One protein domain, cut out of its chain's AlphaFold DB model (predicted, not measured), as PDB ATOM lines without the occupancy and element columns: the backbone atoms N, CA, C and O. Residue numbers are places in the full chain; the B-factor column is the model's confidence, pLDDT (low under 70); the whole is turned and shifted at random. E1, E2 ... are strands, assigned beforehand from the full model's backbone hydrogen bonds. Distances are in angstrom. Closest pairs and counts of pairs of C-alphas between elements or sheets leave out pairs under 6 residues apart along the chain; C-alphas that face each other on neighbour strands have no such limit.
ATOM      1  N   GLN A   7      62.174  41.941  26.186       79.12
ATOM      2  CA  GLN A   7      60.729  42.154  26.216       79.12
ATOM      3  C   GLN A   7      60.386  43.177  27.303       79.12
ATOM      4  O   GLN A   7      60.632  42.926  28.480       79.12
ATOM      5  N   ASP A   8      59.785  44.299  26.909       77.12
ATOM      6  CA  ASP A   8      59.324  45.361  27.815       77.12
ATOM      7  C   ASP A   8      58.017  44.991  28.527       77.12
ATOM      8  O   ASP A   8      57.728  45.453  29.628       77.12
ATOM      9  N   GLY A   9      57.180  44.172  27.886       78.69
ATOM     10  CA  GLY A   9      55.895  43.787  28.451       78.69
ATOM     11  C   GLY A   9      55.012  43.018  27.483       78.69
ATOM     12  O   GLY A   9      55.411  42.664  26.372       78.69
ATOM     13  N   GLY A  10      53.786  42.747  27.914       79.94
ATOM     14  CA  GLY A  10      52.803  42.083  27.079       79.94
ATOM     15  C   GLY A  10      51.379  42.298  27.564       79.94
ATOM     16  O   GLY A  10      51.141  42.561  28.739       79.94
ATOM     17  N   VAL A  11      50.433  42.182  26.640       82.50
ATOM     18  CA  VAL A  11      49.000  42.146  26.931       82.50
ATOM     19  C   VAL A  11      48.443  40.862  26.339       82.50
ATOM     20  O   VAL A  11      48.746  40.530  25.192       82.50
ATOM     21  N   ASN A  12      47.635  40.157  27.126       83.56
ATOM     22  CA  ASN A  12      46.854  39.014  26.679       83.56
ATOM     23  C   ASN A  12      45.374  39.324  26.932       83.56
ATOM     24  O   ASN A  12      44.993  39.669  28.050       83.56
ATOM     25  N   PHE A  13      44.570  39.242  25.883       84.69
ATOM     26  CA  PHE A  13      43.122  39.364  25.929       84.69
ATOM     27  C   PHE A  13      42.506  38.062  25.430       84.69
ATOM     28  O   PHE A  13      42.881  37.576  24.366       84.69
ATOM     29  N   GLN A  14      41.536  37.522  26.163       86.00
ATOM     30  CA  GLN A  14      40.841  36.294  25.788       86.00
ATOM     31  C   GLN A  14      39.337  36.500  25.903       86.00
ATOM     32  O   GLN A  14      38.854  37.045  26.893       86.00
ATOM     33  N   LEU A  15      38.608  36.056  24.884       87.19
ATOM     34  CA  LEU A  15      37.152  36.067  24.840       87.19
ATOM     35  C   LEU A  15      36.679  34.723  24.310       87.19
ATOM     36  O   LEU A  15      37.121  34.299  23.247       87.19
ATOM     37  N   GLY A  16      35.765  34.061  25.003       87.44
ATOM     38  CA  GLY A  16      35.335  32.738  24.588       87.44
ATOM     39  C   GLY A  16      34.094  32.244  25.298       87.44
ATOM     40  O   GLY A  16      33.511  32.933  26.132       87.44
ATOM     41  N   VAL A  17      33.719  31.023  24.944       88.06
ATOM     42  CA  VAL A  17      32.650  30.263  25.584       88.06
ATOM     43  C   VAL A  17      33.251  29.037  26.252       88.06
ATOM     44  O   VAL A  17      34.116  28.368  25.682       88.06
ATOM     45  N   GLN A  18      32.775  28.731  27.457       88.00
ATOM     46  CA  GLN A  18      33.121  27.500  28.156       88.00
ATOM     47  C   GLN A  18      31.873  26.646  28.369       88.00
ATOM     48  O   GLN A  18      30.793  27.157  28.659       88.00
ATOM     49  N   LEU A  19      32.041  25.334  28.257       89.25
ATOM     50  CA  LEU A  19      31.045  24.351  28.642       89.25
ATOM     51  C   LEU A  19      31.624  23.518  29.778       89.25
ATOM     52  O   LEU A  19      32.675  22.896  29.628       89.25
ATOM     53  N   GLU A  20      30.915  23.474  30.899       87.62
ATOM     54  CA  GLU A  20      31.265  22.610  32.016       87.62
ATOM     55  C   GLU A  20      30.324  21.404  32.073       87.62
ATOM     56  O   GLU A  20      29.101  21.541  32.119       87.62
ATOM     57  N   ARG A  21      30.903  20.204  32.128       88.94
ATOM     58  CA  ARG A  21      30.191  18.958  32.395       88.94
ATOM     59  C   ARG A  21      30.668  18.366  33.710       88.94
ATOM     60  O   ARG A  21      31.792  17.876  33.816       88.94
ATOM     61  N   ARG A  22      29.778  18.337  34.698       88.81
ATOM     62  CA  ARG A  22      30.036  17.691  35.984       88.81
ATOM     63  C   ARG A  22      30.111  16.172  35.818       88.81
ATOM     64  O   ARG A  22      29.188  15.556  35.289       88.81
ATOM     65  N   LEU A  23      31.206  15.575  36.279       89.44
ATOM     66  CA  LEU A  23      31.429  14.125  36.264       89.44
ATOM     67  C   LEU A  23      31.251  13.512  37.659       89.44
ATOM     68  O   LEU A  23      30.852  12.359  37.786       89.44
ATOM     69  N   SER A  24      31.520  14.282  38.716       88.25
ATOM     70  CA  SER A  24      31.269  13.886  40.103       88.25
ATOM     71  C   SER A  24      30.951  15.100  40.976       88.25
ATOM     72  O   SER A  24      30.948  16.240  40.514       88.25
ATOM     73  N   LYS A  25      30.726  14.889  42.281       81.56
ATOM     74  CA  LYS A  25      30.515  16.006  43.210       81.56
ATOM     75  C   LYS A  25      31.669  17.014  43.202       81.56
ATOM     76  O   LYS A  25      31.398  18.188  43.386       81.56
ATOM     77  N   ARG A  26      32.913  16.585  42.972       86.50
ATOM     78  CA  ARG A  26      34.096  17.460  43.038       86.50
ATOM     79  C   ARG A  26      34.837  17.617  41.720       86.50
ATOM     80  O   ARG A  26      35.814  18.352  41.685       86.50
ATOM     81  N   PHE A  27      34.424  16.919  40.668       90.62
ATOM     82  CA  PHE A  27      35.150  16.909  39.407       90.62
ATOM     83  C   PHE A  27      34.245  17.263  38.236       90.62
ATOM     84  O   PHE A  27      33.169  16.675  38.075       90.62
ATOM     85  N   SER A  28      34.737  18.167  37.399       92.12
ATOM     86  CA  SER A  28      34.107  18.566  36.151       92.12
ATOM     87  C   SER A  28      35.117  18.552  35.012       92.12
ATOM     88  O   SER A  28      36.302  18.824  35.198       92.12
ATOM     89  N   LEU A  29      34.616  18.255  33.820       95.38
ATOM     90  CA  LEU A  29      35.324  18.468  32.571       95.38
ATOM     91  C   LEU A  29      34.885  19.812  31.991       95.38
ATOM     92  O   LEU A  29      33.689  20.085  31.928       95.38
ATOM     93  N   VAL A  30      35.836  20.631  31.560       92.62
ATOM     94  CA  VAL A  30      35.582  21.941  30.961       92.62
ATOM     95  C   VAL A  30      36.158  21.949  29.555       92.62
ATOM     96  O   VAL A  30      37.354  21.716  29.379       92.62
ATOM     97  N   SER A  31      35.326  22.225  28.557       94.69
ATOM     98  CA  SER A  31      35.780  22.537  27.203       94.69
ATOM     99  C   SER A  31      35.631  24.029  26.937       94.69
ATOM    100  O   SER A  31      34.685  24.657  27.410       94.69
ATOM    101  N   MET A  32      36.573  24.608  26.195       92.12
ATOM    102  CA  MET A  32      36.579  26.038  25.883       92.12
ATOM    103  C   MET A  32      36.838  26.277  24.404       92.12
ATOM    104  O   MET A  32      37.678  25.604  23.809       92.12
ATOM    105  N   LEU A  33      36.150  27.267  23.843       93.56
ATOM    106  CA  LEU A  33      36.452  27.856  22.545       93.56
ATOM    107  C   LEU A  33      36.710  29.347  22.759       93.56
ATOM    108  O   LEU A  33      35.820  30.064  23.211       93.56
ATOM    109  N   GLU A  34      37.914  29.805  22.440       92.31
ATOM    110  CA  GLU A  34      38.378  31.157  22.749       92.31
ATOM    111  C   GLU A  34      38.983  31.831  21.516       92.31
ATOM    112  O   GLU A  34      39.682  31.211  20.718       92.31
ATOM    113  N   TYR A  35      38.770  33.132  21.392       93.44
ATOM    114  CA  TYR A  35      39.671  34.018  20.683       93.44
ATOM    115  C   TYR A  35      40.687  34.582  21.676       93.44
ATOM    116  O   TYR A  35      40.316  35.085  22.736       93.44
ATOM    117  N   GLU A  36      41.964  34.540  21.318       90.44
ATOM    118  CA  GLU A  36      43.057  35.103  22.102       90.44
ATOM    119  C   GLU A  36      43.806  36.160  21.283       90.44
ATOM    120  O   GLU A  36      44.341  35.873  20.217       90.44
ATOM    121  N   GLY A  37      43.888  37.383  21.804       89.81
ATOM    122  CA  GLY A  37      44.739  38.450  21.296       89.81
ATOM    123  C   GLY A  37      45.957  38.648  22.193       89.81
ATOM    124  O   GLY A  37      45.824  39.091  23.331       89.81
ATOM    125  N   ILE A  38      47.148  38.381  21.664       88.31
ATOM    126  CA  ILE A  38      48.422  38.604  22.348       88.31
ATOM    127  C   ILE A  38      49.162  39.764  21.692       88.31
ATOM    128  O   ILE A  38      49.220  39.895  20.470       88.31
ATOM    129  N   SER A  39      49.776  40.598  22.519       89.62
ATOM    130  CA  SER A  39      50.631  41.695  22.097       89.62
ATOM    131  C   SER A  39      51.890  41.700  22.952       89.62
ATOM    132  O   SER A  39      51.805  42.039  24.126       89.62
ATOM    133  N   TYR A  40      53.046  41.394  22.372       86.94
ATOM    134  CA  TYR A  40      54.353  41.487  23.018       86.94
ATOM    135  C   TYR A  40      55.036  42.793  22.626       86.94
ATOM    136  O   TYR A  40      55.266  43.032  21.440       86.94
ATOM    137  N   SER A  41      55.371  43.626  23.605       86.38
ATOM    138  CA  SER A  41      56.268  44.765  23.398       86.38
ATOM    139  C   SER A  41      57.695  44.238  23.518       86.38
ATOM    140  O   SER A  41      58.117  43.865  24.612       86.38
ATOM    141  N   ILE A  42      58.396  44.129  22.393       83.81
ATOM    142  CA  ILE A  42      59.767  43.609  22.331       83.81
ATOM    143  C   ILE A  42      60.638  44.638  21.641       83.81
ATOM    144  O   ILE A  42      60.213  45.169  20.626       83.81
ATOM    145  N   ASN A  43      61.858  44.869  22.118       84.69
ATOM    146  CA  ASN A  43      62.805  45.761  21.453       84.69
ATOM    147  C   ASN A  43      63.481  45.075  20.247       84.69
ATOM    148  O   ASN A  43      64.704  44.950  20.186       84.69
ATOM    149  N   ALA A  44      62.672  44.544  19.327       83.94
ATOM    150  CA  ALA A  44      63.135  43.888  18.111       83.94
ATOM    151  C   ALA A  44      62.079  43.918  17.005       83.94
ATOM    152  O   ALA A  44      60.875  43.865  17.261       83.94
ATOM    153  N   LEU A  45      62.549  43.923  15.762       86.62
ATOM    154  CA  LEU A  45      61.738  43.762  14.568       86.62
ATOM    155  C   LEU A  45      62.068  42.438  13.885       86.62
ATOM    156  O   LEU A  45      63.229  42.094  13.696       86.62
ATOM    157  N   VAL A  46      61.025  41.717  13.482       84.50
ATOM    158  CA  VAL A  46      61.132  40.608  12.532       84.50
ATOM    159  C   VAL A  46      61.291  41.212  11.138       84.50
ATOM    160  O   VAL A  46      60.367  41.888  10.671       84.50
ATOM    161  N   GLN A  47      62.438  40.982  10.502       81.38
ATOM    162  CA  GLN A  47      62.698  41.376   9.118       81.38
ATOM    163  C   GLN A  47      62.952  40.139   8.247       81.38
ATOM    164  O   GLN A  47      63.689  39.249   8.676       81.38
ATOM    165  N   PRO A  48      62.362  40.066   7.039       75.06
ATOM    166  CA  PRO A  48      62.712  39.036   6.072       75.06
ATOM    167  C   PRO A  48      64.162  39.232   5.614       75.06
ATOM    168  O   PRO A  48      64.577  40.353   5.315       75.06
ATOM    169  N   VAL A  49      64.922  38.146   5.536       73.19
ATOM    170  CA  VAL A  49      66.231  38.120   4.878       73.19
ATOM    171  C   VAL A  49      65.990  37.684   3.434       73.19
ATOM    172  O   VAL A  49      65.209  36.769   3.186       73.19
ATOM    173  N   GLY A  50      66.587  38.374   2.460       60.97
ATOM    174  CA  GLY A  50      66.423  38.002   1.052       60.97
ATOM    175  C   GLY A  50      66.936  36.581   0.772       60.97
ATOM    176  O   GLY A  50      67.974  36.194   1.298       60.97
ATOM    177  N   GLY A  51      66.234  35.831  -0.084       62.03
ATOM    178  CA  GLY A  51      66.545  34.431  -0.414       62.03
ATOM    179  C   GLY A  51      65.666  33.422   0.338       62.03
ATOM    180  O   GLY A  51      64.634  33.792   0.892       62.03
ATOM    181  N   ASP A  52      66.075  32.150   0.368       57.84
ATOM    182  CA  ASP A  52      65.386  31.071   1.107       57.84
ATOM    183  C   ASP A  52      65.681  31.099   2.629       57.84
ATOM    184  O   ASP A  52      65.276  30.203   3.368       57.84
ATOM    185  N   GLU A  53      66.394  32.122   3.120       58.28
ATOM    186  CA  GLU A  53      66.948  32.196   4.485       58.28
ATOM    187  C   GLU A  53      65.951  32.669   5.568       58.28
ATOM    188  O   GLU A  53      66.289  32.735   6.750       58.28
ATOM    189  N   GLY A  54      64.692  32.943   5.211       70.38
ATOM    190  CA  GLY A  54      63.627  33.220   6.182       70.38
ATOM    191  C   GLY A  54      63.686  34.628   6.791       70.38
ATOM    192  O   GLY A  54      63.736  35.618   6.069       70.38
ATOM    193  N   ALA A  55      63.601  34.743   8.122       76.75
ATOM    194  CA  ALA A  55      63.592  36.025   8.835       76.75
ATOM    195  C   ALA A  55      64.555  36.063  10.028       76.75
ATOM    196  O   ALA A  55      64.867  35.042  10.645       76.75
ATOM    197  N   VAL A  56      64.963  37.277  10.401       78.19
ATOM    198  CA  VAL A  56      65.817  37.570  11.564       78.19
ATOM    199  C   VAL A  56      65.138  38.547  12.519       78.19
ATOM    200  O   VAL A  56      64.289  39.345  12.119       78.19
ATOM    201  N   LEU A  57      65.521  38.488  13.800       80.75
ATOM    202  CA  LEU A  57      65.229  39.555  14.757       80.75
ATOM    203  C   LEU A  57      66.363  40.573  14.714       80.75
ATOM    204  O   LEU A  57      67.504  40.237  15.026       80.75
ATOM    205  N   GLN A  58      66.032  41.816  14.388       81.69
ATOM    206  CA  GLN A  58      66.958  42.938  14.423       81.69
ATOM    207  C   GLN A  58      66.532  43.928  15.505       81.69
ATOM    208  O   GLN A  58      65.340  44.113  15.751       81.69
ATOM    209  N   THR A  59      67.494  44.584  16.150       82.75
ATOM    210  CA  THR A  59      67.201  45.759  16.974       82.75
ATOM    211  C   THR A  59      66.593  46.871  16.108       82.75
ATOM    212  O   THR A  59      66.974  47.005  14.941       82.75
ATOM    213  N   PRO A  60      65.647  47.669  16.632       82.19
ATOM    214  CA  PRO A  60      65.080  48.777  15.874       82.19
ATOM    215  C   PRO A  60      66.164  49.773  15.454       82.19
ATOM    216  O   PRO A  60      67.093  50.066  16.214       82.19
ATOM    217  N   LEU A  61      66.041  50.300  14.241       82.81
ATOM    218  CA  LEU A  61      66.903  51.352  13.717       82.81
ATOM    219  C   LEU A  61      66.575  52.705  14.366       82.81
ATOM    220  O   LEU A  61      65.525  52.906  14.978       82.81
ATOM    221  N   ALA A  62      67.482  53.672  14.210       77.88
ATOM    222  CA  ALA A  62      67.271  55.024  14.717       77.88
ATOM    223  C   ALA A  62      65.966  55.627  14.157       77.88
ATOM    224  O   ALA A  62      65.802  55.764  12.947       77.88
ATOM    225  N   GLY A  63      65.051  56.000  15.056       80.00
ATOM    226  CA  GLY A  63      63.739  56.561  14.712       80.00
ATOM    227  C   GLY A  63      62.584  55.555  14.709       80.00
ATOM    228  O   GLY A  63      61.432  55.988  14.656       80.00
ATOM    229  N   GLU A  64      62.858  54.252  14.817       85.31
ATOM    230  CA  GLU A  64      61.836  53.223  15.015       85.31
ATOM    231  C   GLU A  64      61.510  53.085  16.508       85.31
ATOM    232  O   GLU A  64      62.357  52.727  17.325       85.31
ATOM    233  N   ALA A  65      60.265  53.379  16.873       84.75
ATOM    234  CA  ALA A  65      59.794  53.374  18.251       84.75
ATOM    235  C   ALA A  65      58.661  52.365  18.472       84.75
ATOM    236  O   ALA A  65      57.876  52.059  17.572       84.75
ATOM    237  N   PHE A  66      58.550  51.888  19.714       84.44
ATOM    238  CA  PHE A  66      57.502  50.974  20.188       84.44
ATOM    239  C   PHE A  66      57.304  49.701  19.335       84.44
ATOM    240  O   PHE A  66      56.159  49.370  18.998       84.44
ATOM    241  N   PRO A  67      58.385  48.978  18.984       88.88
ATOM    242  CA  PRO A  67      58.283  47.678  18.327       88.88
ATOM    243  C   PRO A  67      57.379  46.710  19.105       88.88
ATOM    244  O   PRO A  67      57.413  46.607  20.338       88.88
ATOM    245  N   ARG A  68      56.514  46.010  18.372       90.06
ATOM    246  CA  ARG A  68      55.507  45.125  18.956       90.06
ATOM    247  C   ARG A  68      55.158  43.981  18.021       90.06
ATOM    248  O   ARG A  68      54.797  44.207  16.868       90.06
ATOM    249  N   ILE A  69      55.129  42.771  18.568       89.81
ATOM    250  CA  ILE A  69      54.547  41.600  17.915       89.81
ATOM    251  C   ILE A  69      53.116  41.414  18.409       89.81
ATOM    252  O   ILE A  69      52.875  41.259  19.603       89.81
ATOM    253  N   GLN A  70      52.161  41.402  17.489       91.69
ATOM    254  CA  GLN A  70      50.754  41.117  17.757       91.69
ATOM    255  C   GLN A  70      50.368  39.791  17.114       91.69
ATOM    256  O   GLN A  70      50.720  39.544  15.963       91.69
ATOM    257  N   LYS A  71      49.621  38.956  17.832       91.69
ATOM    258  CA  LYS A  71      49.131  37.661  17.359       91.69
ATOM    259  C   LYS A  71      47.684  37.472  17.800       91.69
ATOM    260  O   LYS A  71      47.362  37.732  18.954       91.69
ATOM    261  N   GLY A  72      46.833  37.028  16.885       93.69
ATOM    262  CA  GLY A  72      45.468  36.603  17.187       93.69
ATOM    263  C   GLY A  72      45.323  35.107  16.967       93.69
ATOM    264  O   GLY A  72      45.746  34.609  15.923       93.69
ATOM    265  N   ASN A  73      44.714  34.403  17.915       94.19
ATOM    266  CA  ASN A  73      44.500  32.963  17.866       94.19
ATOM    267  C   ASN A  73      43.021  32.614  18.030       94.19
ATOM    268  O   ASN A  73      42.319  33.248  18.809       94.19
ATOM    269  N   ALA A  74      42.586  31.551  17.360       95.56
ATOM    270  CA  ALA A  74      41.441  30.763  17.795       95.56
ATOM    271  C   ALA A  74      41.969  29.566  18.591       95.56
ATOM    272  O   ALA A  74      42.833  28.843  18.099       95.56
ATOM    273  N   ALA A  75      41.485  29.357  19.807       93.81
ATOM    274  CA  ALA A  75      41.947  28.307  20.697       93.81
ATOM    275  C   ALA A  75      40.809  27.379  21.114       93.81
ATOM    276  O   ALA A  75      39.705  27.823  21.428       93.81
ATOM    277  N   LEU A  76      41.105  26.083  21.138       95.88
ATOM    278  CA  LEU A  76      40.240  25.042  21.673       95.88
ATOM    279  C   LEU A  76      40.943  24.402  22.865       95.88
ATOM    280  O   LEU A  76      42.059  23.897  22.730       95.88
ATOM    281  N   GLY A  77      40.296  24.425  24.025       95.12
ATOM    282  CA  GLY A  77      40.858  23.925  25.274       95.12
ATOM    283  C   GLY A  77      40.030  22.819  25.908       95.12
ATOM    284  O   GLY A  77      38.804  22.790  25.781       95.12
ATOM    285  N   LEU A  78      40.714  21.924  26.618       97.06
ATOM    286  CA  LEU A  78      40.112  20.876  27.430       97.06
ATOM    287  C   LEU A  78      40.807  20.814  28.791       97.06
ATOM    288  O   LEU A  78      42.029  20.665  28.875       97.06
ATOM    289  N   TYR A  79      40.015  20.903  29.857       95.56
ATOM    290  CA  TYR A  79      40.511  21.030  31.221       95.56
ATOM    291  C   TYR A  79      39.742  20.142  32.191       95.56
ATOM    292  O   TYR A  79      38.525  19.987  32.099       95.56
ATOM    293  N   GLY A  80      40.461  19.597  33.167       96.38
ATOM    294  CA  GLY A  80      39.879  19.030  34.374       96.38
ATOM    295  C   GLY A  80      39.777  20.105  35.448       96.38
ATOM    296  O   GLY A  80      40.744  20.823  35.707       96.38
ATOM    297  N   ARG A  81      38.613  20.203  36.088       93.62
ATOM    298  CA  ARG A  81      38.352  21.114  37.203       93.62
ATOM    299  C   ARG A  81      38.044  20.307  38.457       93.62
ATOM    300  O   ARG A  81      37.097  19.523  38.478       93.62
ATOM    301  N   TYR A  82      38.844  20.506  39.499       93.19
ATOM    302  CA  TYR A  82      38.654  19.902  40.813       93.19
ATOM    303  C   TYR A  82      38.233  20.959  41.833       93.19
ATOM    304  O   TYR A  82      38.979  21.895  42.119       93.19
ATOM    305  N   TYR A  83      37.047  20.793  42.409       89.44
ATOM    306  CA  TYR A  83      36.509  21.667  43.444       89.44
ATOM    307  C   TYR A  83      37.091  21.284  44.804       89.44
ATOM    308  O   TYR A  83      36.759  20.244  45.379       89.44
ATOM    309  N   VAL A  84      37.958  22.155  45.316       89.19
ATOM    310  CA  VAL A  84      38.581  22.032  46.641       89.19
ATOM    311  C   VAL A  84      37.557  22.351  47.724       89.19
ATOM    312  O   VAL A  84      37.471  21.661  48.737       89.19
ATOM    313  N   PHE A  85      36.743  23.374  47.474       80.81
ATOM    314  CA  PHE A  85      35.642  23.774  48.329       80.81
ATOM    315  C   PHE A  85      34.419  24.051  47.463       80.81
ATOM    316  O   PHE A  85      34.521  24.763  46.467       80.81
ATOM    317  N   GLN A  86      33.271  23.501  47.846       70.94
ATOM    318  CA  GLN A  86      32.001  23.757  47.181       70.94
ATOM    319  C   GLN A  86      30.900  23.772  48.236       70.94
ATOM    320  O   GLN A  86      30.724  22.790  48.961       70.94
ATOM    321  N   ARG A  87      30.172  24.885  48.335       66.81
ATOM    322  CA  ARG A  87      28.899  24.903  49.061       66.81
ATOM    323  C   ARG A  87      27.826  24.257  48.196       66.81
ATOM    324  O   ARG A  87      27.854  24.402  46.974       66.81
ATOM    325  N   GLU A  88      26.906  23.534  48.830       61.94
ATOM    326  CA  GLU A  88      25.750  23.003  48.113       61.94
ATOM    327  C   GLU A  88      24.987  24.162  47.456       61.94
ATOM    328  O   GLU A  88      24.791  25.201  48.101       61.94
ATOM    329  N   PRO A  89      24.640  24.025  46.168       59.75
ATOM    330  CA  PRO A  89      23.924  25.064  45.449       59.75
ATOM    331  C   PRO A  89      22.556  25.278  46.090       59.75
ATOM    332  O   PRO A  89      21.899  24.311  46.482       59.75
ATOM    333  N   ARG A  90      22.139  26.540  46.235       54.66
ATOM    334  CA  ARG A  90      20.827  26.848  46.827       54.66
ATOM    335  C   ARG A  90      19.677  26.547  45.866       54.66
ATOM    336  O   ARG A  90      18.621  26.146  46.336       54.66
ATOM    337  N   ASP A  91      19.928  26.653  44.559       48.69
ATOM    338  CA  ASP A  91      18.966  26.405  43.480       48.69
ATOM    339  C   ASP A  91      19.606  25.629  42.317       48.69
ATOM    340  O   ASP A  91      20.825  25.609  42.153       48.69
ATOM    341  N   ALA A  92      18.786  25.026  41.449       47.62
ATOM    342  CA  ALA A  92      19.248  24.263  40.278       47.62
ATOM    343  C   ALA A  92      20.067  25.090  39.259       47.62
ATOM    344  O   ALA A  92      20.752  24.513  38.417       47.62
ATOM    345  N   CYS A  93      19.998  26.424  39.341       43.28
ATOM    346  CA  CYS A  93      20.751  27.365  38.505       43.28
ATOM    347  C   CYS A  93      22.000  27.942  39.200       43.28
ATOM    348  O   CYS A  93      22.701  28.757  38.607       43.28
ATOM    349  N   ASP A  94      22.281  27.550  40.446       55.19
ATOM    350  CA  ASP A  94      23.428  28.032  41.217       55.19
ATOM    351  C   ASP A  94      24.622  27.088  41.000       55.19
ATOM    352  O   ASP A  94      24.623  25.930  41.422       55.19
ATOM    353  N   PHE A  95      25.671  27.566  40.332       52.66
ATOM    354  CA  PHE A  95      26.968  26.891  40.328       52.66
ATOM    355  C   PHE A  95      27.671  27.232  41.645       52.66
ATOM    356  O   PHE A  95      28.576  28.062  41.670       52.66
ATOM    357  N   GLY A  96      27.191  26.624  42.737       57.22
ATOM    358  CA  GLY A  96      27.475  26.995  44.128       57.22
ATOM    359  C   GLY A  96      28.880  27.545  44.414       57.22
ATOM    360  O   GLY A  96      29.887  27.108  43.853       57.22
ATOM    361  N   ARG A  97      28.950  28.506  45.344       67.12
ATOM    362  CA  ARG A  97      30.189  29.212  45.724       67.12
ATOM    363  C   ARG A  97      31.317  28.241  46.082       67.12
ATOM    364  O   ARG A  97      31.122  27.338  46.905       67.12
ATOM    365  N   GLY A  98      32.502  28.451  45.520       77.12
ATOM    366  CA  GLY A  98      33.567  27.465  45.609       77.12
ATOM    367  C   GLY A  98      34.936  27.941  45.146       77.12
ATOM    368  O   GLY A  98      35.084  28.964  44.486       77.12
ATOM    369  N   VAL A  99      35.944  27.155  45.515       87.44
ATOM    370  CA  VAL A  99      37.327  27.292  45.048       87.44
ATOM    371  C   VAL A  99      37.669  26.028  44.286       87.44
ATOM    372  O   VAL A  99      37.436  24.919  44.782       87.44
ATOM    373  N   PHE A 100      38.236  26.182  43.098       91.12
ATOM    374  CA  PHE A 100      38.645  25.063  42.266       91.12
ATOM    375  C   PHE A 100      40.065  25.222  41.745       91.12
ATOM    376  O   PHE A 100      40.574  26.327  41.578       91.12
ATOM    377  N   ILE A 101      40.689  24.087  41.461       94.06
ATOM    378  CA  ILE A 101      41.924  23.996  40.692       94.06
ATOM    379  C   ILE A 101      41.542  23.487  39.307       94.06
ATOM    380  O   ILE A 101      40.764  22.539  39.183       94.06
ATOM    381  N   GLN A 102      42.070  24.122  38.272       94.38
ATOM    382  CA  GLN A 102      41.859  23.754  36.883       94.38
ATOM    383  C   GLN A 102      43.202  23.451  36.230       94.38
ATOM    384  O   GLN A 102      44.143  24.229  36.353       94.38
ATOM    385  N   GLY A 103      43.284  22.329  35.525       96.38
ATOM    386  CA  GLY A 103      44.473  21.944  34.774       96.38
ATOM    387  C   GLY A 103      44.098  21.320  33.441       96.38
ATOM    388  O   GLY A 103      43.098  20.608  33.348       96.38
ATOM    389  N   GLY A 104      44.877  21.590  32.398       96.06
ATOM    390  CA  GLY A 104      44.589  21.051  31.075       96.06
ATOM    391  C   GLY A 104      45.487  21.590  29.979       96.06
ATOM    392  O   GLY A 104      46.566  22.129  30.238       96.06
ATOM    393  N   ALA A 105      45.023  21.424  28.748       95.81
ATOM    394  CA  ALA A 105      45.743  21.849  27.561       95.81
ATOM    395  C   ALA A 105      44.802  22.518  26.562       95.81
ATOM    396  O   ALA A 105      43.600  22.245  26.527       95.81
ATOM    397  N   ARG A 106      45.373  23.372  25.718       93.38
ATOM    398  CA  ARG A 106      44.679  23.956  24.577       93.38
ATOM    399  C   ARG A 106      45.556  23.986  23.342       93.38
ATOM    400  O   ARG A 106      46.776  24.137  23.430       93.38
ATOM    401  N   VAL A 107      44.902  23.866  22.198       95.06
ATOM    402  CA  VAL A 107      45.504  24.061  20.883       95.06
ATOM    403  C   VAL A 107      45.033  25.406  20.357       95.06
ATOM    404  O   VAL A 107      43.833  25.656  20.294       95.06
ATOM    405  N   ALA A 108      45.976  26.266  19.992       93.38
ATOM    406  CA  ALA A 108      45.728  27.597  19.463       93.38
ATOM    407  C   ALA A 108      46.196  27.682  18.004       93.38
ATOM    408  O   ALA A 108      47.364  27.452  17.698       93.38
ATOM    409  N   GLN A 109      45.279  28.027  17.106       94.69
ATOM    410  CA  GLN A 109      45.526  28.287  15.695       94.69
ATOM    411  C   GLN A 109      45.697  29.792  15.486       94.69
ATOM    412  O   GLN A 109      44.779  30.569  15.746       94.69
ATOM    413  N   ALA A 110      46.853  30.202  14.975       93.06
ATOM    414  CA  ALA A 110      47.119  31.584  14.613       93.06
ATOM    415  C   ALA A 110      46.246  32.003  13.425       93.06
ATOM    416  O   ALA A 110      46.323  31.402  12.351       93.06
ATOM    417  N   LEU A 111      45.452  33.053  13.623       94.31
ATOM    418  CA  LEU A 111      44.625  33.701  12.603       94.31
ATOM    419  C   LEU A 111      45.386  34.835  11.914       94.31
ATOM    420  O   LEU A 111      45.242  35.051  10.714       94.31
ATOM    421  N   PHE A 112      46.198  35.562  12.682       93.62
ATOM    422  CA  PHE A 112      47.109  36.575  12.167       93.62
ATOM    423  C   PHE A 112      48.306  36.747  13.101       93.62
ATOM    424  O   PHE A 112      48.200  36.555  14.315       93.62
ATOM    425  N   ALA A 113      49.415  37.223  12.541       92.50
ATOM    426  CA  ALA A 113      50.521  37.776  13.294       92.50
ATOM    427  C   ALA A 113      51.157  38.932  12.540       92.50
ATOM    428  O   ALA A 113      51.315  38.892  11.318       92.50
ATOM    429  N   ARG A 114      51.485  39.985  13.280       92.56
ATOM    430  CA  ARG A 114      52.015  41.230  12.737       92.56
ATOM    431  C   ARG A 114      53.132  41.750  13.617       92.56
ATOM    432  O   ARG A 114      53.044  41.675  14.839       92.56
ATOM    433  N   ASN A 115      54.144  42.314  12.985       91.44
ATOM    434  CA  ASN A 115      55.128  43.159  13.633       91.44
ATOM    435  C   ASN A 115      54.779  44.619  13.320       91.44
ATOM    436  O   ASN A 115      54.522  44.951  12.164       91.44
ATOM    437  N   SER A 116      54.728  45.482  14.330       91.00
ATOM    438  CA  SER A 116      54.406  46.899  14.160       91.00
ATOM    439  C   SER A 116      55.372  47.798  14.911       91.00
ATOM    440  O   SER A 116      55.804  47.448  16.005       91.00
ATOM    441  N   PHE A 117      55.627  48.974  14.350       91.62
ATOM    442  CA  PHE A 117      56.470  50.017  14.928       91.62
ATOM    443  C   PHE A 117      56.010  51.397  14.448       91.62
ATOM    444  O   PHE A 117      55.190  51.517  13.531       91.62
ATOM    445  N   VAL A 118      56.516  52.446  15.086       89.69
ATOM    446  CA  VAL A 118      56.291  53.840  14.696       89.69
ATOM    447  C   VAL A 118      57.582  54.402  14.115       89.69
ATOM    448  O   VAL A 118      58.626  54.278  14.742       89.69
ATOM    449  N   LEU A 119      57.504  55.030  12.942       89.88
ATOM    450  CA  LEU A 119      58.606  55.753  12.307       89.88
ATOM    451  C   LEU A 119      58.157  57.197  12.050       89.88
ATOM    452  O   LEU A 119      57.285  57.456  11.215       89.88
ATOM    453  N   GLY A 120      58.705  58.143  12.816       87.25
ATOM    454  CA  GLY A 120      58.222  59.528  12.834       87.25
ATOM    455  C   GLY A 120      56.769  59.611  13.321       87.25
ATOM    456  O   GLY A 120      56.475  59.255  14.458       87.25
ATOM    457  N   SER A 121      55.851  60.066  12.464       86.38
ATOM    458  CA  SER A 121      54.402  60.114  12.737       86.38
ATOM    459  C   SER A 121      53.613  58.950  12.123       86.38
ATOM    460  O   SER A 121      52.392  58.890  12.272       86.38
ATOM    461  N   THR A 122      54.282  58.022  11.430       87.88
ATOM    462  CA  THR A 122      53.618  56.937  10.696       87.88
ATOM    463  C   THR A 122      53.742  55.622  11.449       87.88
ATOM    464  O   THR A 122      54.827  55.230  11.877       87.88
ATOM    465  N   ARG A 123      52.624  54.904  11.584       87.19
ATOM    466  CA  ARG A 123      52.613  53.542  12.120       87.19
ATOM    467  C   ARG A 123      52.754  52.543  10.979       87.19
ATOM    468  O   ARG A 123      51.904  52.501  10.094       87.19
ATOM    469  N   SER A 124      53.791  51.717  11.041       89.69
ATOM    470  CA  SER A 124      53.988  50.589  10.137       89.69
ATOM    471  C   SER A 124      53.523  49.294  10.801       89.69
ATOM    472  O   SER A 124      53.677  49.113  12.013       89.69
ATOM    473  N   ALA A 125      52.918  48.397  10.024       89.94
ATOM    474  CA  ALA A 125      52.499  47.080  10.481       89.94
ATOM    475  C   ALA A 125      52.652  46.065   9.345       89.94
ATOM    476  O   ALA A 125      51.893  46.083   8.378       89.94
ATOM    477  N   ASN A 126      53.608  45.156   9.502       89.81
ATOM    478  CA  ASN A 126      53.925  44.123   8.528       89.81
ATOM    479  C   ASN A 126      53.408  42.774   9.019       89.81
ATOM    480  O   ASN A 126      53.505  42.453  10.206       89.81
ATOM    481  N   SER A 127      52.853  41.977   8.108       89.56
ATOM    482  CA  SER A 127      52.507  40.590   8.417       89.56
ATOM    483  C   SER A 127      53.778  39.793   8.700       89.56
ATOM    484  O   SER A 127      54.762  39.926   7.984       89.56
ATOM    485  N   ILE A 128      53.735  38.953   9.732       89.69
ATOM    486  CA  ILE A 128      54.788  37.979  10.060       89.69
ATOM    487  C   ILE A 128      54.207  36.564  10.177       89.69
ATOM    488  O   ILE A 128      54.778  35.693  10.829       89.69
ATOM    489  N   GLN A 129      53.027  36.340   9.589       89.06
ATOM    490  CA  GLN A 129      52.284  35.082   9.690       89.06
ATOM    491  C   GLN A 129      53.097  33.877   9.192       89.06
ATOM    492  O   GLN A 129      52.989  32.783   9.742       89.06
ATOM    493  N   GLU A 130      53.915  34.075   8.161       86.56
ATOM    494  CA  GLU A 130      54.785  33.042   7.593       86.56
ATOM    495  C   GLU A 130      55.916  32.622   8.544       86.56
ATOM    496  O   GLU A 130      56.363  31.477   8.505       86.56
ATOM    497  N   PHE A 131      56.297  33.510   9.465       85.62
ATOM    498  CA  PHE A 131      57.404  33.313  10.397       85.62
ATOM    499  C   PHE A 131      56.983  32.666  11.723       85.62
ATOM    500  O   PHE A 131      57.798  32.077  12.441       85.62
ATOM    501  N   ILE A 132      55.703  32.750  12.077       87.31
ATOM    502  CA  ILE A 132      55.195  32.182  13.325       87.31
ATOM    503  C   ILE A 132      54.704  30.743  13.150       87.31
ATOM    504  O   ILE A 132      54.278  30.323  12.068       87.31
ATOM    505  N   ASN A 133      54.711  29.986  14.248       86.88
ATOM    506  CA  ASN A 133      54.053  28.688  14.270       86.88
ATOM    507  C   ASN A 133      52.531  28.869  14.120       86.88
ATOM    508  O   ASN A 133      51.915  29.598  14.918       86.88
ATOM    509  N   PRO A 134      51.918  28.231  13.100       89.06
ATOM    510  CA  PRO A 134      50.495  28.380  12.820       89.06
ATOM    511  C   PRO A 134      49.646  27.692  13.886       89.06
ATOM    512  O   PRO A 134      48.543  28.146  14.161       89.06
ATOM    513  N   GLN A 135      50.164  26.634  14.502       92.56
ATOM    514  CA  GLN A 135      49.507  25.894  15.566       92.56
ATOM    515  C   GLN A 135      50.410  25.847  16.779       92.56
ATOM    516  O   GLN A 135      51.623  25.678  16.665       92.56
ATOM    517  N   VAL A 136      49.796  26.030  17.936       90.69
ATOM    518  CA  VAL A 136      50.492  26.139  19.201       90.69
ATOM    519  C   VAL A 136      49.816  25.246  20.225       90.69
ATOM    520  O   VAL A 136      48.601  25.317  20.397       90.69
ATOM    521  N   LEU A 137      50.607  24.438  20.925       93.06
ATOM    522  CA  LEU A 137      50.147  23.675  22.082       93.06
ATOM    523  C   LEU A 137      50.517  24.419  23.363       93.06
ATOM    524  O   LEU A 137      51.664  24.835  23.548       93.06
ATOM    525  N   GLN A 138      49.542  24.563  24.251       93.19
ATOM    526  CA  GLN A 138      49.687  25.255  25.521       93.19
ATOM    527  C   GLN A 138      49.132  24.407  26.656       93.19
ATOM    528  O   GLN A 138      48.061  23.814  26.532       93.19
ATOM    529  N   PHE A 139      49.850  24.394  27.772       94.44
ATOM    530  CA  PHE A 139      49.414  23.781  29.019       94.44
ATOM    531  C   PHE A 139      49.043  24.859  30.012       94.44
ATOM    532  O   PHE A 139      49.674  25.913  30.061       94.44
ATOM    533  N   GLU A 140      48.037  24.590  30.828       93.38
ATOM    534  CA  GLU A 140      47.571  25.549  31.809       93.38
ATOM    535  C   GLU A 140      47.331  24.904  33.158       93.38
ATOM    536  O   GLU A 140      46.770  23.810  33.255       93.38
ATOM    537  N   LEU A 141      47.701  25.653  34.191       94.75
ATOM    538  CA  LEU A 141      47.318  25.402  35.566       94.75
ATOM    539  C   LEU A 141      46.755  26.690  36.160       94.75
ATOM    540  O   LEU A 141      47.385  27.745  36.080       94.75
ATOM    541  N   ALA A 142      45.580  26.601  36.766       93.19
ATOM    542  CA  ALA A 142      44.879  27.749  37.302       93.19
ATOM    543  C   ALA A 142      44.137  27.433  38.602       93.19
ATOM    544  O   ALA A 142      43.737  26.299  38.861       93.19
ATOM    545  N   VAL A 143      43.918  28.469  39.402       91.94
ATOM    546  CA  VAL A 143      43.015  28.473  40.550       91.94
ATOM    547  C   VAL A 143      41.852  29.389  40.216       91.94
ATOM    548  O   VAL A 143      42.047  30.493  39.709       91.94
ATOM    549  N   GLY A 144      40.639  28.938  40.494       89.00
ATOM    550  CA  GLY A 144      39.445  29.720  40.247       89.00
ATOM    551  C   GLY A 144      38.487  29.757  41.419       89.00
ATOM    552  O   GLY A 144      38.555  28.955  42.353       89.00
ATOM    553  N   PHE A 145      37.592  30.730  41.342       85.81
ATOM    554  CA  PHE A 145      36.604  31.057  42.354       85.81
ATOM    555  C   PHE A 145      35.240  31.190  41.677       85.81
ATOM    556  O   PHE A 145      35.111  31.924  40.694       85.81
ATOM    557  N   THR A 146      34.232  30.492  42.196       80.19
ATOM    558  CA  THR A 146      32.817  30.679  41.843       80.19
ATOM    559  C   THR A 146      32.117  31.426  42.977       80.19
ATOM    560  O   THR A 146      32.352  31.136  44.156       80.19
ATOM    561  N   GLY A 147      31.245  32.384  42.658       68.06
ATOM    562  CA  GLY A 147      30.386  33.015  43.661       68.06
ATOM    563  C   GLY A 147      29.706  34.307  43.217       68.06
ATOM    564  O   GLY A 147      29.871  34.744  42.087       68.06
ATOM    565  N   GLU A 148      28.939  34.913  44.127       60.34
ATOM    566  CA  GLU A 148      28.309  36.222  43.915       60.34
ATOM    567  C   GLU A 148      29.368  37.323  44.004       60.34
ATOM    568  O   GLU A 148      29.864  37.650  45.086       60.34
ATOM    569  N   PHE A 149      29.728  37.880  42.853       61.75
ATOM    570  CA  PHE A 149      30.555  39.076  42.785       61.75
ATOM    571  C   PHE A 149      29.722  40.316  43.177       61.75
ATOM    572  O   PHE A 149      28.491  40.282  43.078       61.75
ATOM    573  N   PRO A 150      30.352  41.414  43.646       57.91
ATOM    574  CA  PRO A 150      29.653  42.667  43.956       57.91
ATOM    575  C   PRO A 150      28.738  43.092  42.800       57.91
ATOM    576  O   PRO A 150      29.052  42.794  41.656       57.91
ATOM    577  N   SER A 151      27.644  43.818  43.061       56.97
ATOM    578  CA  SER A 151      26.583  44.124  42.073       56.97
ATOM    579  C   SER A 151      27.070  44.671  40.720       56.97
ATOM    580  O   SER A 151      26.463  44.392  39.691       56.97
ATOM    581  N   VAL A 152      28.193  45.391  40.701       57.12
ATOM    582  CA  VAL A 152      28.846  45.928  39.488       57.12
ATOM    583  C   VAL A 152      29.444  44.826  38.587       57.12
ATOM    584  O   VAL A 152      29.680  45.036  37.403       57.12
ATOM    585  N   LEU A 153      29.660  43.636  39.137       54.66
ATOM    586  CA  LEU A 153      30.243  42.450  38.515       54.66
ATOM    587  C   LEU A 153      29.300  41.235  38.591       54.66
ATOM    588  O   LEU A 153      29.739  40.109  38.388       54.66
ATOM    589  N   ALA A 154      28.008  41.436  38.872       52.22
ATOM    590  CA  ALA A 154      27.033  40.358  39.077       52.22
ATOM    591  C   ALA A 154      26.829  39.432  37.860       52.22
ATOM    592  O   ALA A 154      26.277  38.347  38.007       52.22
ATOM    593  N   LEU A 155      27.279  39.849  36.672       57.94
ATOM    594  CA  LEU A 155      27.302  39.013  35.468       57.94
ATOM    595  C   LEU A 155      28.402  37.946  35.501       57.94
ATOM    596  O   LEU A 155      28.424  37.107  34.615       57.94
ATOM    597  N   LEU A 156      29.331  37.992  36.461       64.06
ATOM    598  CA  LEU A 156      30.415  37.023  36.569       64.06
ATOM    599  C   LEU A 156      29.941  35.738  37.250       64.06
ATOM    600  O   LEU A 156      29.563  35.746  38.420       64.06
ATOM    601  N   SER A 157      30.060  34.616  36.549       70.00
ATOM    602  CA  SER A 157      29.862  33.278  37.108       70.00
ATOM    603  C   SER A 157      31.125  32.733  37.783       70.00
ATOM    604  O   SER A 157      31.041  31.991  38.767       70.00
ATOM    605  N   SER A 158      32.320  33.101  37.301       76.75
ATOM    606  CA  SER A 158      33.585  32.714  37.941       76.75
ATOM    607  C   SER A 158      34.777  33.580  37.532       76.75
ATOM    608  O   SER A 158      34.761  34.276  36.520       76.75
ATOM    609  N   SER A 159      35.843  33.517  38.327       83.38
ATOM    610  CA  SER A 159      37.138  34.132  38.031       83.38
ATOM    611  C   SER A 159      38.232  33.075  38.124       83.38
ATOM    612  O   SER A 159      38.259  32.319  39.092       83.38
ATOM    613  N   VAL A 160      39.151  33.037  37.159       85.56
ATOM    614  CA  VAL A 160      40.234  32.046  37.071       85.56
ATOM    615  C   VAL A 160      41.571  32.753  36.897       85.56
ATOM    616  O   VAL A 160      41.757  33.475  35.926       85.56
ATOM    617  N   LEU A 161      42.509  32.523  37.810       88.56
ATOM    618  CA  LEU A 161      43.885  33.005  37.730       88.56
ATOM    619  C   LEU A 161      44.818  31.822  37.478       88.56
ATOM    620  O   LEU A 161      44.812  30.860  38.243       88.56
ATOM    621  N   GLY A 162      45.643  31.887  36.439       88.75
ATOM    622  CA  GLY A 162      46.509  30.776  36.070       88.75
ATOM    623  C   GLY A 162      47.773  31.162  35.328       88.75
ATOM    624  O   GLY A 162      47.991  32.312  34.948       88.75
ATOM    625  N   ILE A 163      48.600  30.146  35.125       89.44
ATOM    626  CA  ILE A 163      49.816  30.192  34.325       89.44
ATOM    627  C   ILE A 163      49.584  29.308  33.106       89.44
ATOM    628  O   ILE A 163      49.170  28.154  33.235       89.44
ATOM    629  N   ASN A 164      49.871  29.852  31.931       88.81
ATOM    630  CA  ASN A 164      49.838  29.141  30.667       88.81
ATOM    631  C   ASN A 164      51.260  29.062  30.099       88.81
ATOM    632  O   ASN A 164      51.941  30.080  29.974       88.81
ATOM    633  N   VAL A 165      51.714  27.850  29.795       88.94
ATOM    634  CA  VAL A 165      53.046  27.572  29.252       88.94
ATOM    635  C   VAL A 165      52.898  27.057  27.831       88.94
ATOM    636  O   VAL A 165      52.215  26.059  27.586       88.94
ATOM    637  N   GLN A 166      53.568  27.722  26.896       89.38
ATOM    638  CA  GLN A 166      53.595  27.318  25.502       89.38
ATOM    639  C   GLN A 166      54.660  26.238  25.272       89.38
ATOM    640  O   GLN A 166      55.842  26.471  25.507       89.38
ATOM    641  N   ALA A 167      54.244  25.057  24.810       87.94
ATOM    642  CA  ALA A 167      55.151  23.933  24.562       87.94
ATOM    643  C   ALA A 167      55.841  24.022  23.195       87.94
ATOM    644  O   ALA A 167      56.980  23.594  23.038       87.94
ATOM    645  N   THR A 168      55.143  24.572  22.204       86.38
ATOM    646  CA  THR A 168      55.679  24.812  20.861       86.38
ATOM    647  C   THR A 168      56.311  26.205  20.782       86.38
ATOM    648  O   THR A 168      55.695  27.145  21.286       86.38
ATOM    649  N   PRO A 169      57.436  26.412  20.085       84.06
ATOM    650  CA  PRO A 169      58.038  27.741  19.955       84.06
ATOM    651  C   PRO A 169      57.109  28.773  19.293       84.06
ATOM    652  O   PRO A 169      56.170  28.424  18.578       84.06
ATOM    653  N   LEU A 170      57.338  30.067  19.522       83.00
ATOM    654  CA  LEU A 170      56.586  31.140  18.859       83.00
ATOM    655  C   LEU A 170      56.867  31.172  17.349       83.00
ATOM    656  O   LEU A 170      55.942  31.338  16.549       83.00
ATOM    657  N   PHE A 171      58.137  31.005  16.988       83.81
ATOM    658  CA  PHE A 171      58.643  31.015  15.619       83.81
ATOM    659  C   PHE A 171      58.876  29.595  15.107       83.81
ATOM    660  O   PHE A 171      59.086  28.673  15.893       83.81
ATOM    661  N   ARG A 172      58.840  29.415  13.787       82.69
ATOM    662  CA  ARG A 172      59.128  28.117  13.159       82.69
ATOM    663  C   ARG A 172      60.605  27.744  13.332       82.69
ATOM    664  O   ARG A 172      61.467  28.612  13.260       82.69
ATOM    665  N   GLU A 173      60.887  26.451  13.502       66.31
ATOM    666  CA  GLU A 173      62.245  25.917  13.745       66.31
ATOM    667  C   GLU A 173      63.213  26.095  12.565       66.31
ATOM    668  O   GLU A 173      64.423  26.061  12.748       66.31
ATOM    669  N   GLN A 174      62.698  26.320  11.355       59.09
ATOM    670  CA  GLN A 174      63.490  26.465  10.126       59.09
ATOM    671  C   GLN A 174      64.151  27.845   9.974       59.09
ATOM    672  O   GLN A 174      64.606  28.188   8.889       59.09
ATOM    673  N   MET A 175      64.176  28.661  11.028       60.19
ATOM    674  CA  MET A 175      64.658  30.035  10.951       60.19
ATOM    675  C   MET A 175      65.751  30.319  11.965       60.19
ATOM    676  O   MET A 175      65.760  29.772  13.065       60.19
ATOM    677  N   SER A 176      66.615  31.277  11.639       62.84
ATOM    678  CA  SER A 176      67.621  31.875  12.528       62.84
ATOM    679  C   SER A 176      67.017  32.711  13.674       62.84
ATOM    680  O   SER A 176      67.656  33.623  14.202       62.84
ATOM    681  N   LEU A 177      65.770  32.433  14.061       65.94
ATOM    682  CA  LEU A 177      65.067  33.081  15.162       65.94
ATOM    683  C   LEU A 177      65.263  32.263  16.448       65.94
ATOM    684  O   LEU A 177      65.333  31.034  16.402       65.94
ATOM    685  N   PRO A 178      65.345  32.908  17.623       66.44
ATOM    686  CA  PRO A 178      65.501  32.188  18.877       66.44
ATOM    687  C   PRO A 178      64.277  31.312  19.171       66.44
ATOM    688  O   PRO A 178      63.132  31.718  18.948       66.44
ATOM    689  N   VAL A 179      64.523  30.143  19.765       72.31
ATOM    690  CA  VAL A 179      63.471  29.307  20.350       72.31
ATOM    691  C   VAL A 179      62.866  30.061  21.532       72.31
ATOM    692  O   VAL A 179      63.468  30.162  22.600       72.31
ATOM    693  N   LEU A 180      61.682  30.631  21.321       73.94
ATOM    694  CA  LEU A 180      60.939  31.366  22.337       73.94
ATOM    695  C   LEU A 180      59.684  30.580  22.703       73.94
ATOM    696  O   LEU A 180      58.811  30.408  21.856       73.94
ATOM    697  N   ASN A 181      59.584  30.163  23.964       80.62
ATOM    698  CA  ASN A 181      58.411  29.504  24.539       80.62
ATOM    699  C   ASN A 181      57.752  30.457  25.547       80.62
ATOM    700  O   ASN A 181      58.188  30.516  26.699       80.62
ATOM    701  N   PRO A 182      56.756  31.257  25.124       79.50
ATOM    702  CA  PRO A 182      56.096  32.205  26.005       79.50
ATOM    703  C   PRO A 182      55.461  31.540  27.231       79.50
ATOM    704  O   PRO A 182      54.857  30.468  27.145       79.50
ATOM    705  N   VAL A 183      55.556  32.235  28.363       83.75
ATOM    706  CA  VAL A 183      54.805  31.940  29.584       83.75
ATOM    707  C   VAL A 183      53.874  33.115  29.850       83.75
ATOM    708  O   VAL A 183      54.309  34.268  29.871       83.75
ATOM    709  N   HIS A 184      52.591  32.833  30.049       82.25
ATOM    710  CA  HIS A 184      51.561  33.838  30.275       82.25
ATOM    711  C   HIS A 184      50.942  33.691  31.656       82.25
ATOM    712  O   HIS A 184      50.468  32.617  32.022       82.25
ATOM    713  N   LEU A 185      50.857  34.801  32.385       82.88
ATOM    714  CA  LEU A 185      49.908  34.933  33.482       82.88
ATOM    715  C   LEU A 185      48.550  35.288  32.885       82.88
ATOM    716  O   LEU A 185      48.439  36.228  32.101       82.88
ATOM    717  N   THR A 186      47.531  34.514  33.236       78.62
ATOM    718  CA  THR A 186      46.184  34.676  32.697       78.62
ATOM    719  C   THR A 186      45.212  34.896  33.835       78.62
ATOM    720  O   THR A 186      45.172  34.108  34.777       78.62
ATOM    721  N   TRP A 187      44.401  35.943  33.731       82.00
ATOM    722  CA  TRP A 187      43.251  36.148  34.596       82.00
ATOM    723  C   TRP A 187      42.002  36.211  33.723       82.00
ATOM    724  O   TRP A 187      41.854  37.118  32.907       82.00
ATOM    725  N   ARG A 188      41.133  35.208  33.855       79.69
ATOM    726  CA  ARG A 188      39.874  35.104  33.121       79.69
ATOM    727  C   ARG A 188      38.700  35.427  34.013       79.69
ATOM    728  O   ARG A 188      38.630  34.982  35.158       79.69
ATOM    729  N   PHE A 189      37.752  36.124  33.417       76.38
ATOM    730  CA  PHE A 189      36.436  36.374  33.960       76.38
ATOM    731  C   PHE A 189      35.442  35.619  33.093       76.38
ATOM    732  O   PHE A 189      35.416  35.800  31.876       76.38
ATOM    733  N   VAL A 190      34.680  34.730  33.713       73.25
ATOM    734  CA  VAL A 190      33.620  33.986  33.046       73.25
ATOM    735  C   VAL A 190      32.315  34.672  33.389       73.25
ATOM    736  O   VAL A 190      32.043  34.909  34.567       73.25
ATOM    737  N   PHE A 191      31.546  34.968  32.348       67.12
ATOM    738  CA  PHE A 191      30.200  35.506  32.435       67.12
ATOM    739  C   PHE A 191      29.216  34.347  32.314       67.12
ATOM    740  O   PHE A 191      29.241  33.663  31.268       67.12
TER     741      PHE A 191
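What this domain is: This is residues 7 to 191 of the 191 residues of an uncharacterized protein of Nitritalea halalkaliphila LW7 (UniProt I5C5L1). This is a narrow, elongated barrel of seven strands, nearly closed: E1, E2, E5, E6, E8, E9 and E10 wind slantwise round one long axis, and the ring is left open between E1 and E10. At one end E5 and E6 run past the ring, with E7 paired to the last part of E6, and the small hairpin E3 and E4 lies at this same end, as does the unnamed stretch 167 to 182; the long links 87 to 97 and 147 to 157 lie at the opposite end. The printed part has 185 residues, with no named helix and ten named strands, E1 to E10 in order along the chain, so the class is all strand. The branched sheet of eight strands and the sheet of two, order E3 - E4, are both antiparallel. The whole is loose, with a radius of gyration of the C-alphas of 19.9 A, and spans 64 by 35 by 21 A.

How they stand to each other: Start in the twisted branched sheet at E6, residues 98 to 119, which has three neighbours. On one side of it find E5, residues 64 to 86, antiparallel at 171 degrees, with N 76 and O 107 2.9 A apart, within hydrogen-bond range. On the other side the pairing is staggered: E8, residues 135 to 146, pairs with residues 98 to 109, and E7, residues 122 to 127, with residues 114 to 119. Look for N 104 and O 140 at 3.0 A, and for N 117 and O 124 at 3.0 A. E5, E6 and E7 form a meander, each strand the antiparallel neighbour of the one before. A second meander is E8, E9, residues 158 to 166, and E10, residues 183 to 190; N 143 and O 161 are 2.8 A apart, and N 162 and O 186 also 2.8 A. E2, residues 27 to 42, lies on one side of E5 and E6 on the other side, with N 34 and O 75 of E2 and E5 at 2.9 A; E1, residues 7 to 22, forms a hairpin with E2, with N 15 and O 35 at 2.9 A. E1 and E10 are edge strands, and their closest C-alphas, those of Asn 12 and Thr 186, are 7.4 A apart. E3, residues 45 to 48, and E4, residues 55 to 58, form a hairpin, with N 47 and O 56 at 3.0 A. The closest C-alphas of E3 and E6 are those of Val 46 and Asn 115, at 6.6 A, while E4 and E6 are apart.

Where its parts are: Find C-alpha 7 at (60.729, 42.154, 26.216); from there E1 runs 40.4 A and bends by 63 degrees at residue 17. E2 comes back over 40.1 A to C-alpha 42 and runs on into E3 across a break of 2 residues, at 85 degrees. E5, the longest strand, begins at C-alpha 64, (61.836, 53.223, 15.015), and covers 52.8 A; E6 returns over 50.4 A and bends by 82 degrees at residue 107. E7 covers 16.5 A, E8 31.5 A and E9 24.2 A. E10 runs 21.6 A and ends at C-alpha 190, (33.620, 33.986, 33.046).

The domain as a whole: The two C-alphas farthest apart, those of Gly 51 and Arg 90, are 66.2 A apart. The printed part has no cut and ends at residue 191, the chain's last. The links E5 to E6, E8 to E9 and E9 to E10 are long. The mean pLDDT of the printed part is 82.4; look for values under 70 at residues 50 to 53, 87 to 97, 147 to 156, 173 to 178 and 191.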